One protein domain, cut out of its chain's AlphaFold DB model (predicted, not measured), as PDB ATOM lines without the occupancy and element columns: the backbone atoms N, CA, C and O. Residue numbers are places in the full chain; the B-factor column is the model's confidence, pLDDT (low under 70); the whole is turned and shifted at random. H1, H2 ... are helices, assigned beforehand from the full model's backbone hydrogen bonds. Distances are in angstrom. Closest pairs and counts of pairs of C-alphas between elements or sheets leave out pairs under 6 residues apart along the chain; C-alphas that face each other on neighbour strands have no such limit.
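This is residues 50 to 129 of the 212 residues of an uncharacterized protein of Microbacterium oxydans (UniProt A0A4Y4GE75). The longest helix, H3, folds back from the end of H2 to make an open V at one end of a long rod, and H1 continues the rod nearly in line with H2 toward a head of loops, residues 50 to 81, at the other end. Residues 110 to 115, at the turn of the V, stick out. The printed part has 80 residues with three named helices, in the order H1, H2, H3, and no named strand; its class is all helix. It is only just extended, close to loose, with a radius of gyration of the C-alphas of 17.9 A and spans of 53 by 25 by 16 A.

H3 holds residues 114 to 128 and is 21.0 A long from first to last C-alpha; C-alpha 128 is at (2.712, 33.089, -17.834). H2 holds residues 96 to 108, 18.7 A. H1 holds residues 82 to 94, 18.3 A, and begins with C-alpha 82 at (-2.123, 31.742, -47.701).

H3 touches H2 with residues 116 to 121 alone, and H2 touches H3 with residues 103 to 107 alone. Their closest C-alphas, those of Leu 107 and Lys 117, are 5.5 A apart. They form a helical hairpin, running opposite ways at a steep tilt of 43 degrees. H1 and H2 meet only through their link. H1 and H3 are apart. In H1 and H2 every O i to N i+4 pair is within hydrogen-bond range; in H3, 10 of 11 are.

The two C-alphas farthest apart, those of Arg 58 and Pro 110, are 53.4 A from each other. The printed part has no cut. The links H1 to H2 and H2 to H3 are tight. The mean pLDDT of the printed part is 92.1, and no printed residue is under 70.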
ATOM      1  N   ALA A  50      16.228  48.872 -44.485       76.88
ATOM      2  CA  ALA A  50      15.076  48.099 -44.057       76.88
ATOM      3  C   ALA A  50      14.872  46.923 -45.028       76.88
ATOM      4  O   ALA A  50      15.008  47.108 -46.244       76.88
ATOM      5  N   PRO A  51      14.538  45.718 -44.529       84.81
ATOM      6  CA  PRO A  51      14.443  44.536 -45.371       84.81
ATOM      7  C   PRO A  51      13.489  44.804 -46.536       84.81
ATOM      8  O   PRO A  51      12.366  45.276 -46.350       84.81
ATOM      9  N   ARG A  52      13.954  44.521 -47.756       90.44
ATOM     10  CA  ARG A  52      13.207  44.758 -48.995       90.44
ATOM     11  C   ARG A  52      12.655  43.454 -49.540       90.44
ATOM     12  O   ARG A  52      13.214  42.374 -49.349       90.44
ATOM     13  N   CYS A  53      11.536  43.547 -50.245       94.44
ATOM     14  CA  CYS A  53      10.956  42.412 -50.942       94.44
ATOM     15  C   CYS A  53      11.950  41.841 -51.964       94.44
ATOM     16  O   CYS A  53      12.528  42.579 -52.757       94.44
ATOM     17  N   ARG A  54      12.106  40.513 -51.981       93.19
ATOM     18  CA  ARG A  54      13.030  39.800 -52.881       93.19
ATOM     19  C   ARG A  54      12.682  39.923 -54.373       93.19
ATOM     20  O   ARG A  54      13.521  39.651 -55.217       93.19
ATOM     21  N   TYR A  55      11.450  40.297 -54.710       93.44
ATOM     22  CA  TYR A  55      10.992  40.355 -56.095       93.44
ATOM     23  C   TYR A  55      11.723  41.437 -56.901       93.44
ATOM     24  O   TYR A  55      11.796  42.590 -56.467       93.44
ATOM     25  N   THR A  56      12.194  41.077 -58.093       94.44
ATOM     26  CA  THR A  56      12.785  41.982 -59.085       94.44
ATOM     27  C   THR A  56      11.734  42.396 -60.106       94.44
ATOM     28  O   THR A  56      11.054  41.559 -60.701       94.44
ATOM     29  N   LYS A  57      11.579  43.702 -60.306       93.06
ATOM     30  CA  LYS A  57      10.677  44.267 -61.311       93.06
ATOM     31  C   LYS A  57      11.226  44.034 -62.726       93.06
ATOM     32  O   LYS A  57      12.407  43.770 -62.917       93.06
ATOM     33  N   ARG A  58      10.376  44.245 -63.738       92.31
ATOM     34  CA  ARG A  58      10.753  44.147 -65.162       92.31
ATOM     35  C   ARG A  58      11.865  45.122 -65.578       92.31
ATOM     36  O   ARG A  58      12.599  44.828 -66.507       92.31
ATOM     37  N   ASN A  59      12.003  46.255 -64.885       90.25
ATOM     38  CA  ASN A  59      13.073  47.232 -65.110       90.25
ATOM     39  C   ASN A  59      14.421  46.827 -64.471       90.25
ATOM     40  O   ASN A  59      15.339  47.637 -64.455       90.25
ATOM     41  N   GLY A  60      14.530  45.620 -63.901       91.88
ATOM     42  CA  GLY A  60      15.737  45.124 -63.233       91.88
ATOM     43  C   GLY A  60      15.902  45.590 -61.783       91.88
ATOM     44  O   GLY A  60      16.733  45.050 -61.060       91.88
ATOM     45  N   GLU A  61      15.093  46.541 -61.308       91.75
ATOM     46  CA  GLU A  61      15.189  47.029 -59.931       91.75
ATOM     47  C   GLU A  61      14.506  46.087 -58.930       91.75
ATOM     48  O   GLU A  61      13.423  45.542 -59.179       91.75
ATOM     49  N   GLN A  62      15.069  45.978 -57.724       92.12
ATOM     50  CA  GLN A  62      14.405  45.295 -56.616       92.12
ATOM     51  C   GLN A  62      13.151  46.057 -56.160       92.12
ATOM     52  O   GLN A  62      13.073  47.293 -56.154       92.12
ATOM     53  N   CYS A  63      12.132  45.315 -55.736       93.69
ATOM     54  CA  CYS A  63      10.955  45.899 -55.123       93.69
ATOM     55  C   CYS A  63      11.322  46.684 -53.851       93.69
ATOM     56  O   CYS A  63      11.806  46.129 -52.872       93.69
ATOM     57  N   LYS A  64      10.994  47.981 -53.841       91.38
ATOM     58  CA  LYS A  64      11.236  48.884 -52.703       91.38
ATOM     59  C   LYS A  64      10.285  48.659 -51.514       91.38
ATOM     60  O   LYS A  64      10.475  49.283 -50.479       91.38
ATOM     61  N   ASN A  65       9.271  47.798 -51.648       92.25
ATOM     62  CA  ASN A  65       8.306  47.535 -50.578       92.25
ATOM     63  C   ASN A  65       8.892  46.600 -49.514       92.25
ATOM     64  O   ASN A  65       9.610  45.653 -49.846       92.25
ATOM     65  N   ALA A  66       8.478  46.798 -48.262       93.25
ATOM     66  CA  ALA A  66       8.796  45.890 -47.169       93.25
ATOM     67  C   ALA A  66       8.130  44.510 -47.371       93.25
ATOM     68  O   ALA A  66       6.981  44.432 -47.839       93.25
ATOM     69  N   PRO A  67       8.821  43.408 -47.037       95.38
ATOM     70  CA  PRO A  67       8.229  42.084 -47.015       95.38
ATOM     71  C   PRO A  67       7.204  41.959 -45.880       95.38
ATOM     72  O   PRO A  67       7.172  42.759 -44.945       95.38
ATOM     73  N   ILE A  68       6.343  40.943 -45.959       95.25
ATOM     74  CA  ILE A  68       5.484  40.585 -44.823       95.25
ATOM     75  C   ILE A  68       6.345  40.162 -43.620       95.25
ATOM     76  O   ILE A  68       7.449  39.648 -43.794       95.25
ATOM     77  N   LYS A  69       5.828  40.335 -42.397       93.25
ATOM     78  CA  LYS A  69       6.514  39.888 -41.174       93.25
ATOM     79  C   LYS A  69       6.813  38.385 -41.267       93.25
ATOM     80  O   LYS A  69       5.908  37.609 -41.555       93.25
ATOM     81  N   GLY A  70       8.074  37.992 -41.071       91.50
ATOM     82  CA  GLY A  70       8.522  36.595 -41.199       91.50
ATOM     83  C   GLY A  70       8.637  36.064 -42.638       91.50
ATOM     84  O   GLY A  70       8.927  34.882 -42.841       91.50
ATOM     85  N   GLY A  71       8.397  36.898 -43.654       93.56
ATOM     86  CA  GLY A  71       8.464  36.523 -45.068       93.56
ATOM     87  C   GLY A  71       9.548  37.268 -45.847       93.56
ATOM     88  O   GLY A  71      10.234  38.141 -45.332       93.56
ATOM     89  N   THR A  72       9.688  36.914 -47.126       94.62
ATOM     90  CA  THR A  72      10.691  37.486 -48.048       94.62
ATOM     91  C   THR A  72      10.077  38.351 -49.151       94.62
ATOM     92  O   THR A  72      10.789  39.040 -49.881       94.62
ATOM     93  N   VAL A  73       8.750  38.337 -49.293       96.00
ATOM     94  CA  VAL A  73       8.021  39.073 -50.332       96.00
ATOM     95  C   VAL A  73       6.968  39.993 -49.727       96.00
ATOM     96  O   VAL A  73       6.411  39.719 -48.664       96.00
ATOM     97  N   CYS A  74       6.712  41.119 -50.391       96.50
ATOM     98  CA  CYS A  74       5.672  42.062 -49.988       96.50
ATOM     99  C   CYS A  74       4.280  41.548 -50.379       96.50
ATOM    100  O   CYS A  74       4.150  40.684 -51.247       96.50
ATOM    101  N   LYS A  75       3.224  42.142 -49.810       95.50
ATOM    102  CA  LYS A  75       1.828  41.800 -50.143       95.50
ATOM    103  C   LYS A  75       1.533  41.874 -51.651       95.50
ATOM    104  O   LYS A  75       0.838  41.005 -52.159       95.50
ATOM    105  N   LYS A  76       2.111  42.854 -52.364       94.50
ATOM    106  CA  LYS A  76       1.912  43.060 -53.816       94.50
ATOM    107  C   LYS A  76       2.574  41.993 -54.696       94.50
ATOM    108  O   LYS A  76       2.100  41.746 -55.792       94.50
ATOM    109  N   HIS A  77       3.647  41.359 -54.222       94.31
ATOM    110  CA  HIS A  77       4.392  40.334 -54.965       94.31
ATOM    111  C   HIS A  77       4.164  38.933 -54.376       94.31
ATOM    112  O   HIS A  77       5.094  38.141 -54.264       94.31
ATOM    113  N   GLY A  78       2.930  38.649 -53.944       93.44
ATOM    114  CA  GLY A  78       2.513  37.318 -53.487       93.44
ATOM    115  C   GLY A  78       2.523  37.101 -51.972       93.44
ATOM    116  O   GLY A  78       2.035  36.079 -51.508       93.44
ATOM    117  N   GLY A  79       2.974  38.062 -51.161       95.88
ATOM    118  CA  GLY A  79       2.955  37.932 -49.695       95.88
ATOM    119  C   GLY A  79       1.555  37.786 -49.080       95.88
ATOM    120  O   GLY A  79       1.426  37.412 -47.920       95.88
ATOM    121  N   ALA A  80       0.498  38.080 -49.840       95.38
ATOM    122  CA  ALA A  80      -0.880  37.858 -49.415       95.38
ATOM    123  C   ALA A  80      -1.346  36.395 -49.563       95.38
ATOM    124  O   ALA A  80      -2.390  36.045 -49.023       95.38
ATOM    125  N   ALA A  81      -0.599  35.538 -50.266       96.62
ATOM    126  CA  ALA A  81      -1.001  34.153 -50.480       96.62
ATOM    127  C   ALA A  81      -0.946  33.339 -49.175       96.62
ATOM    128  O   ALA A  81       0.032  33.416 -48.426       96.62
ATOM    129  N   ALA A  82      -1.964  32.505 -48.942       96.50
ATOM    130  CA  ALA A  82      -2.123  31.742 -47.701       96.50
ATOM    131  C   ALA A  82      -0.905  30.859 -47.371       96.50
ATOM    132  O   ALA A  82      -0.421  30.857 -46.243       96.50
ATOM    133  N   HIS A  83      -0.338  30.167 -48.364       95.88
ATOM    134  CA  HIS A  83       0.838  29.315 -48.163       95.88
ATOM    135  C   HIS A  83       2.108  30.119 -47.818       95.88
ATOM    136  O   HIS A  83       2.959  29.636 -47.070       95.88
ATOM    137  N   ILE A  84       2.235  31.358 -48.312       96.12
ATOM    138  CA  ILE A  84       3.355  32.248 -47.971       96.12
ATOM    139  C   ILE A  84       3.192  32.786 -46.548       96.12
ATOM    140  O   ILE A  84       4.174  32.827 -45.808       96.12
ATOM    141  N   GLN A  85       1.973  33.157 -46.151       96.19
ATOM    142  CA  GLN A  85       1.681  33.599 -44.786       96.19
ATOM    143  C   GLN A  85       1.914  32.485 -43.771       96.19
ATOM    144  O   GLN A  85       2.612  32.713 -42.787       96.19
ATOM    145  N   ARG A  86       1.424  31.271 -44.052       96.75
ATOM    146  CA  ARG A  86       1.656  30.097 -43.201       96.75
ATOM    147  C   ARG A  86       3.151  29.846 -43.011       96.75
ATOM    148  O   ARG A  86       3.624  29.804 -41.884       96.75
ATOM    149  N   LYS A  87       3.924  29.823 -44.102       96.38
ATOM    150  CA  LYS A  87       5.382  29.650 -44.029       96.38
ATOM    151  C   LYS A  87       6.087  30.803 -43.304       96.38
ATOM    152  O   LYS A  87       7.112  30.604 -42.662       96.38
ATOM    153  N   ALA A  88       5.586  32.032 -43.421       95.50
ATOM    154  CA  ALA A  88       6.118  33.170 -42.675       95.50
ATOM    155  C   ALA A  88       5.842  33.047 -41.170       95.50
ATOM    156  O   ALA A  88       6.724  33.329 -40.361       95.50
ATOM    157  N   GLN A  89       4.655  32.569 -40.806       95.94
ATOM    158  CA  GLN A  89       4.281  32.284 -39.428       95.94
ATOM    159  C   GLN A  89       5.109  31.139 -38.838       95.94
ATOM    160  O   GLN A  89       5.627  31.301 -37.739       95.94
ATOM    161  N   GLU A  90       5.323  30.050 -39.582       96.56
ATOM    162  CA  GLU A  90       6.215  28.946 -39.186       96.56
ATOM    163  C   GLU A  90       7.626  29.461 -38.850       96.56
ATOM    164  O   GLU A  90       8.195  29.099 -37.823       96.56
ATOM    165  N   ARG A  91       8.182  30.380 -39.657       93.94
ATOM    166  CA  ARG A  91       9.489  31.000 -39.362       93.94
ATOM    167  C   ARG A  91       9.472  31.851 -38.096       93.94
ATOM    168  O   ARG A  91      10.431  31.813 -37.334       93.94
ATOM    169  N   LEU A  92       8.412  32.630 -37.873       93.56
ATOM    170  CA  LEU A  92       8.276  33.420 -36.644       93.56
ATOM    171  C   LEU A  92       8.176  32.512 -35.416       93.56
ATOM    172  O   LEU A  92       8.819  32.794 -34.411       93.56
ATOM    173  N   GLN A  93       7.426  31.414 -35.515       94.69
ATOM    174  CA  GLN A  93       7.290  30.419 -34.453       94.69
ATOM    175  C   GLN A  93       8.618  29.716 -34.157       94.69
ATOM    176  O   GLN A  93       8.989  29.591 -32.994       94.69
ATOM    177  N   ALA A  94       9.381  29.349 -35.189       94.56
ATOM    178  CA  ALA A  94      10.706  28.755 -35.023       94.56
ATOM    179  C   ALA A  94      11.689  29.681 -34.276       94.56
ATOM    180  O   ALA A  94      12.584  29.200 -33.586       94.56
ATOM    181  N   MET A  95      11.508  31.005 -34.366       91.75
ATOM    182  CA  MET A  95      12.324  31.982 -33.635       91.75
ATOM    183  C   MET A  95      11.893  32.195 -32.178       91.75
ATOM    184  O   MET A  95      12.620  32.845 -31.430       91.75
ATOM    185  N   VAL A  96      10.746  31.665 -31.744       92.19
ATOM    186  CA  VAL A  96      10.256  31.879 -30.371       92.19
ATOM    187  C   VAL A  96      11.197  31.247 -29.348       92.19
ATOM    188  O   VAL A  96      11.612  31.919 -28.410       92.19
ATOM    189  N   MET A  97      11.581  29.987 -29.549       92.75
ATOM    190  CA  MET A  97      12.465  29.270 -28.624       92.75
ATOM    191  C   MET A  97      13.847  29.921 -28.463       92.75
ATOM    192  O   MET A  97      14.227  30.189 -27.323       92.75
ATOM    193  N   PRO A  98      14.600  30.248 -29.533       94.06
ATOM    194  CA  PRO A  98      15.880  30.934 -29.366       94.06
ATOM    195  C   PRO A  98      15.718  32.324 -28.736       94.06
ATOM    196  O   PRO A  98      16.557  32.721 -27.934       94.06
ATOM    197  N   ALA A  99      14.625  33.044 -29.014       91.19
ATOM    198  CA  ALA A  99      14.361  34.324 -28.360       91.19
ATOM    199  C   ALA A  99      14.145  34.182 -26.843       91.19
ATOM    200  O   ALA A  99      14.594  35.039 -26.085       91.19
ATOM    201  N   LEU A 100      13.496  33.104 -26.388       91.12
ATOM    202  CA  LEU A 100      13.351  32.809 -24.957       91.12
ATOM    203  C   LEU A 100      14.693  32.468 -24.298       91.12
ATOM    204  O   LEU A 100      14.937  32.894 -23.173       91.12
ATOM    205  N   VAL A 101      15.579  31.754 -24.999       93.50
ATOM    206  CA  VAL A 101      16.935  31.463 -24.504       93.50
ATOM    207  C   VAL A 101      17.737  32.750 -24.318       93.50
ATOM    208  O   VAL A 101      18.338  32.949 -23.266       93.50
ATOM    209  N   GLU A 102      17.718  33.650 -25.303       91.62
ATOM    210  CA  GLU A 102      18.381  34.955 -25.178       91.62
ATOM    211  C   GLU A 102      17.768  35.808 -24.061       91.62
ATOM    212  O   GLU A 102      18.493  36.459 -23.312       91.62
ATOM    213  N   LEU A 103      16.445  35.757 -23.887       89.75
ATOM    214  CA  LEU A 103      15.779  36.437 -22.780       89.75
ATOM    215  C   LEU A 103      16.269  35.921 -21.422       89.75
ATOM    216  O   LEU A 103      16.533  36.728 -20.533       89.75
ATOM    217  N   ASN A 104      16.442  34.605 -21.272       91.25
ATOM    218  CA  ASN A 104      16.976  34.035 -20.039       91.25
ATOM    219  C   ASN A 104      18.425  34.482 -19.781       91.25
ATOM    220  O   ASN A 104      18.762  34.892 -18.674       91.25
ATOM    221  N   LYS A 105      19.266  34.534 -20.821       91.69
ATOM    222  CA  LYS A 105      20.641  35.054 -20.694       91.69
ATOM    223  C   LYS A 105      20.678  36.501 -20.197       91.69
ATOM    224  O   LYS A 105      21.541  36.851 -19.398       91.69
ATOM    225  N   ILE A 106      19.748  37.346 -20.649       90.25
ATOM    226  CA  ILE A 106      19.637  38.743 -20.195       90.25
ATOM    227  C   ILE A 106      19.297  38.812 -18.698       90.25
ATOM    228  O   ILE A 106      19.800  39.705 -18.011       90.25
ATOM    229  N   LEU A 107      18.474  37.879 -18.200       90.12
ATOM    230  CA  LEU A 107      18.099  37.781 -16.785       90.12
ATOM    231  C   LEU A 107      19.259  37.296 -15.908       90.12
ATOM    232  O   LEU A 107      19.484  37.860 -14.838       90.12
ATOM    233  N   GLU A 108      20.000  36.287 -16.363       91.19
ATOM    234  CA  GLU A 108      21.125  35.700 -15.622       91.19
ATOM    235  C   GLU A 108      22.374  36.597 -15.629       91.19
ATOM    236  O   GLU A 108      23.162  36.582 -14.683       91.19
ATOM    237  N   ALA A 109      22.568  37.406 -16.676       90.25
ATOM    238  CA  ALA A 109      23.757  38.234 -16.815       90.25
ATOM    239  C   ALA A 109      23.819  39.350 -15.743       90.25
ATOM    240  O   ALA A 109      22.966  40.249 -15.716       90.25
ATOM    241  N   PRO A 110      24.869  39.389 -14.897       81.75
ATOM    242  CA  PRO A 110      24.986  40.398 -13.846       81.75
ATOM    243  C   PRO A 110      25.247  41.804 -14.406       81.75
ATOM    244  O   PRO A 110      24.839  42.780 -13.786       81.75
ATOM    245  N   SER A 111      25.858  41.912 -15.592       87.12
ATOM    246  CA  SER A 111      26.252  43.176 -16.233       87.12
ATOM    247  C   SER A 111      25.114  43.942 -16.918       87.12
ATOM    248  O   SER A 111      25.325  45.070 -17.361       87.12
ATOM    249  N   THR A 112      23.932  43.342 -17.066       85.62
ATOM    250  CA  THR A 112      22.788  44.001 -17.709       85.62
ATOM    251  C   THR A 112      22.206  45.077 -16.793       85.62
ATOM    252  O   THR A 112      22.084  44.866 -15.587       85.62
ATOM    253  N   SER A 113      21.794  46.206 -17.377       90.81
ATOM    254  CA  SER A 113      21.036  47.253 -16.680       90.81
ATOM    255  C   SER A 113      19.778  46.686 -16.015       90.81
ATOM    256  O   SER A 113      18.989  45.986 -16.655       90.81
ATOM    257  N   ASP A 114      19.546  47.045 -14.752       90.12
ATOM    258  CA  ASP A 114      18.376  46.600 -13.982       90.12
ATOM    259  C   ASP A 114      17.054  46.955 -14.679       90.12
ATOM    260  O   ASP A 114      16.087  46.196 -14.618       90.12
ATOM    261  N   GLY A 115      17.019  48.064 -15.426       91.94
ATOM    262  CA  GLY A 115      15.845  48.451 -16.210       91.94
ATOM    263  C   GLY A 115      15.477  47.437 -17.297       91.94
ATOM    264  O   GLY A 115      14.293  47.192 -17.535       91.94
ATOM    265  N   ASP A 116      16.468  46.817 -17.937       90.62
ATOM    266  CA  ASP A 116      16.230  45.819 -18.981       90.62
ATOM    267  C   ASP A 116      15.896  44.451 -18.377       90.62
ATOM    268  O   ASP A 116      15.022  43.759 -18.903       90.62
ATOM    269  N   LYS A 117      16.473  44.116 -17.214       91.69
ATOM    270  CA  LYS A 117      16.077  42.936 -16.426       91.69
ATOM    271  C   LYS A 117      14.612  43.018 -15.998       91.69
ATOM    272  O   LYS A 117      13.853  42.086 -16.242       91.69
ATOM    273  N   LEU A 118      14.171  44.147 -15.436       92.06
ATOM    274  CA  LEU A 118      12.775  44.334 -15.015       92.06
ATOM    275  C   LEU A 118      11.791  44.241 -16.190       92.06
ATOM    276  O   LEU A 118      10.715  43.655 -16.058       92.06
ATOM    277  N   ARG A 119      12.161  44.781 -17.358       92.00
ATOM    278  CA  ARG A 119      11.360  44.624 -18.583       92.00
ATOM    279  C   ARG A 119      11.289  43.165 -19.017       92.00
ATOM    280  O   ARG A 119      10.194  42.691 -19.308       92.00
ATOM    281  N   ALA A 120      12.418  42.459 -19.027       91.19
ATOM    282  CA  ALA A 120      12.470  41.042 -19.362       91.19
ATOM    283  C   ALA A 120      11.593  40.202 -18.417       91.19
ATOM    284  O   ALA A 120      10.773  39.420 -18.896       91.19
ATOM    285  N   VAL A 121      11.675  40.435 -17.102       90.38
ATOM    286  CA  VAL A 121      10.817  39.779 -16.098       90.38
ATOM    287  C   VAL A 121       9.338  40.051 -16.377       90.38
ATOM    288  O   VAL A 121       8.552  39.108 -16.442       90.38
ATOM    289  N   SER A 122       8.945  41.307 -16.623       91.38
ATOM    290  CA  SER A 122       7.552  41.642 -16.970       91.38
ATOM    291  C   SER A 122       7.077  40.878 -18.210       91.38
ATOM    292  O   SER A 122       5.978  40.338 -18.203       91.38
ATOM    293  N   MET A 123       7.908  40.777 -19.254       90.62
ATOM    294  CA  MET A 123       7.560  40.055 -20.486       90.62
ATOM    295  C   MET A 123       7.365  38.548 -20.272       90.62
ATOM    296  O   MET A 123       6.620  37.927 -21.036       90.62
ATOM    297  N   VAL A 124       8.042  37.955 -19.284       89.81
ATOM    298  CA  VAL A 124       7.826  36.559 -18.876       89.81
ATOM    299  C   VAL A 124       6.526  36.442 -18.085       89.81
ATOM    300  O   VAL A 124       5.678  35.624 -18.440       89.81
ATOM    301  N   LEU A 125       6.324  37.302 -17.083       89.75
ATOM    302  CA  LEU A 125       5.123  37.297 -16.244       89.75
ATOM    303  C   LEU A 125       3.845  37.468 -17.075       89.75
ATOM    304  O   LEU A 125       2.925  36.655 -16.957       89.75
ATOM    305  N   ASP A 126       3.840  38.431 -18.000       90.31
ATOM    306  CA  ASP A 126       2.725  38.696 -18.917       90.31
ATOM    307  C   ASP A 126       2.394  37.481 -19.808       90.31
ATOM    308  O   ASP A 126       1.245  37.299 -20.207       90.31
ATOM    309  N   ARG A 127       3.375  36.617 -20.109       86.69
ATOM    310  CA  ARG A 127       3.164  35.376 -20.879       86.69
ATOM    311  C   ARG A 127       2.689  34.205 -20.034       86.69
ATOM    312  O   ARG A 127       1.945  33.368 -20.533       86.69
ATOM    313  N   THR A 128       3.124  34.135 -18.783       87.62
ATOM    314  CA  THR A 128       2.712  33.089 -17.834       87.62
ATOM    315  C   THR A 128       1.324  33.325 -17.234       87.62
ATOM    316  O   THR A 128       0.846  32.499 -16.469       87.62
ATOM    317  N   GLY A 129       0.672  34.442 -17.574       83.88
ATOM    318  CA  GLY A 129      -0.648  34.808 -17.055       83.88
ATOM    319  C   GLY A 129      -0.607  35.669 -15.790       83.88
ATOM    320  O   GLY A 129      -1.625  36.240 -15.424       83.88
TER     321      GLY A 129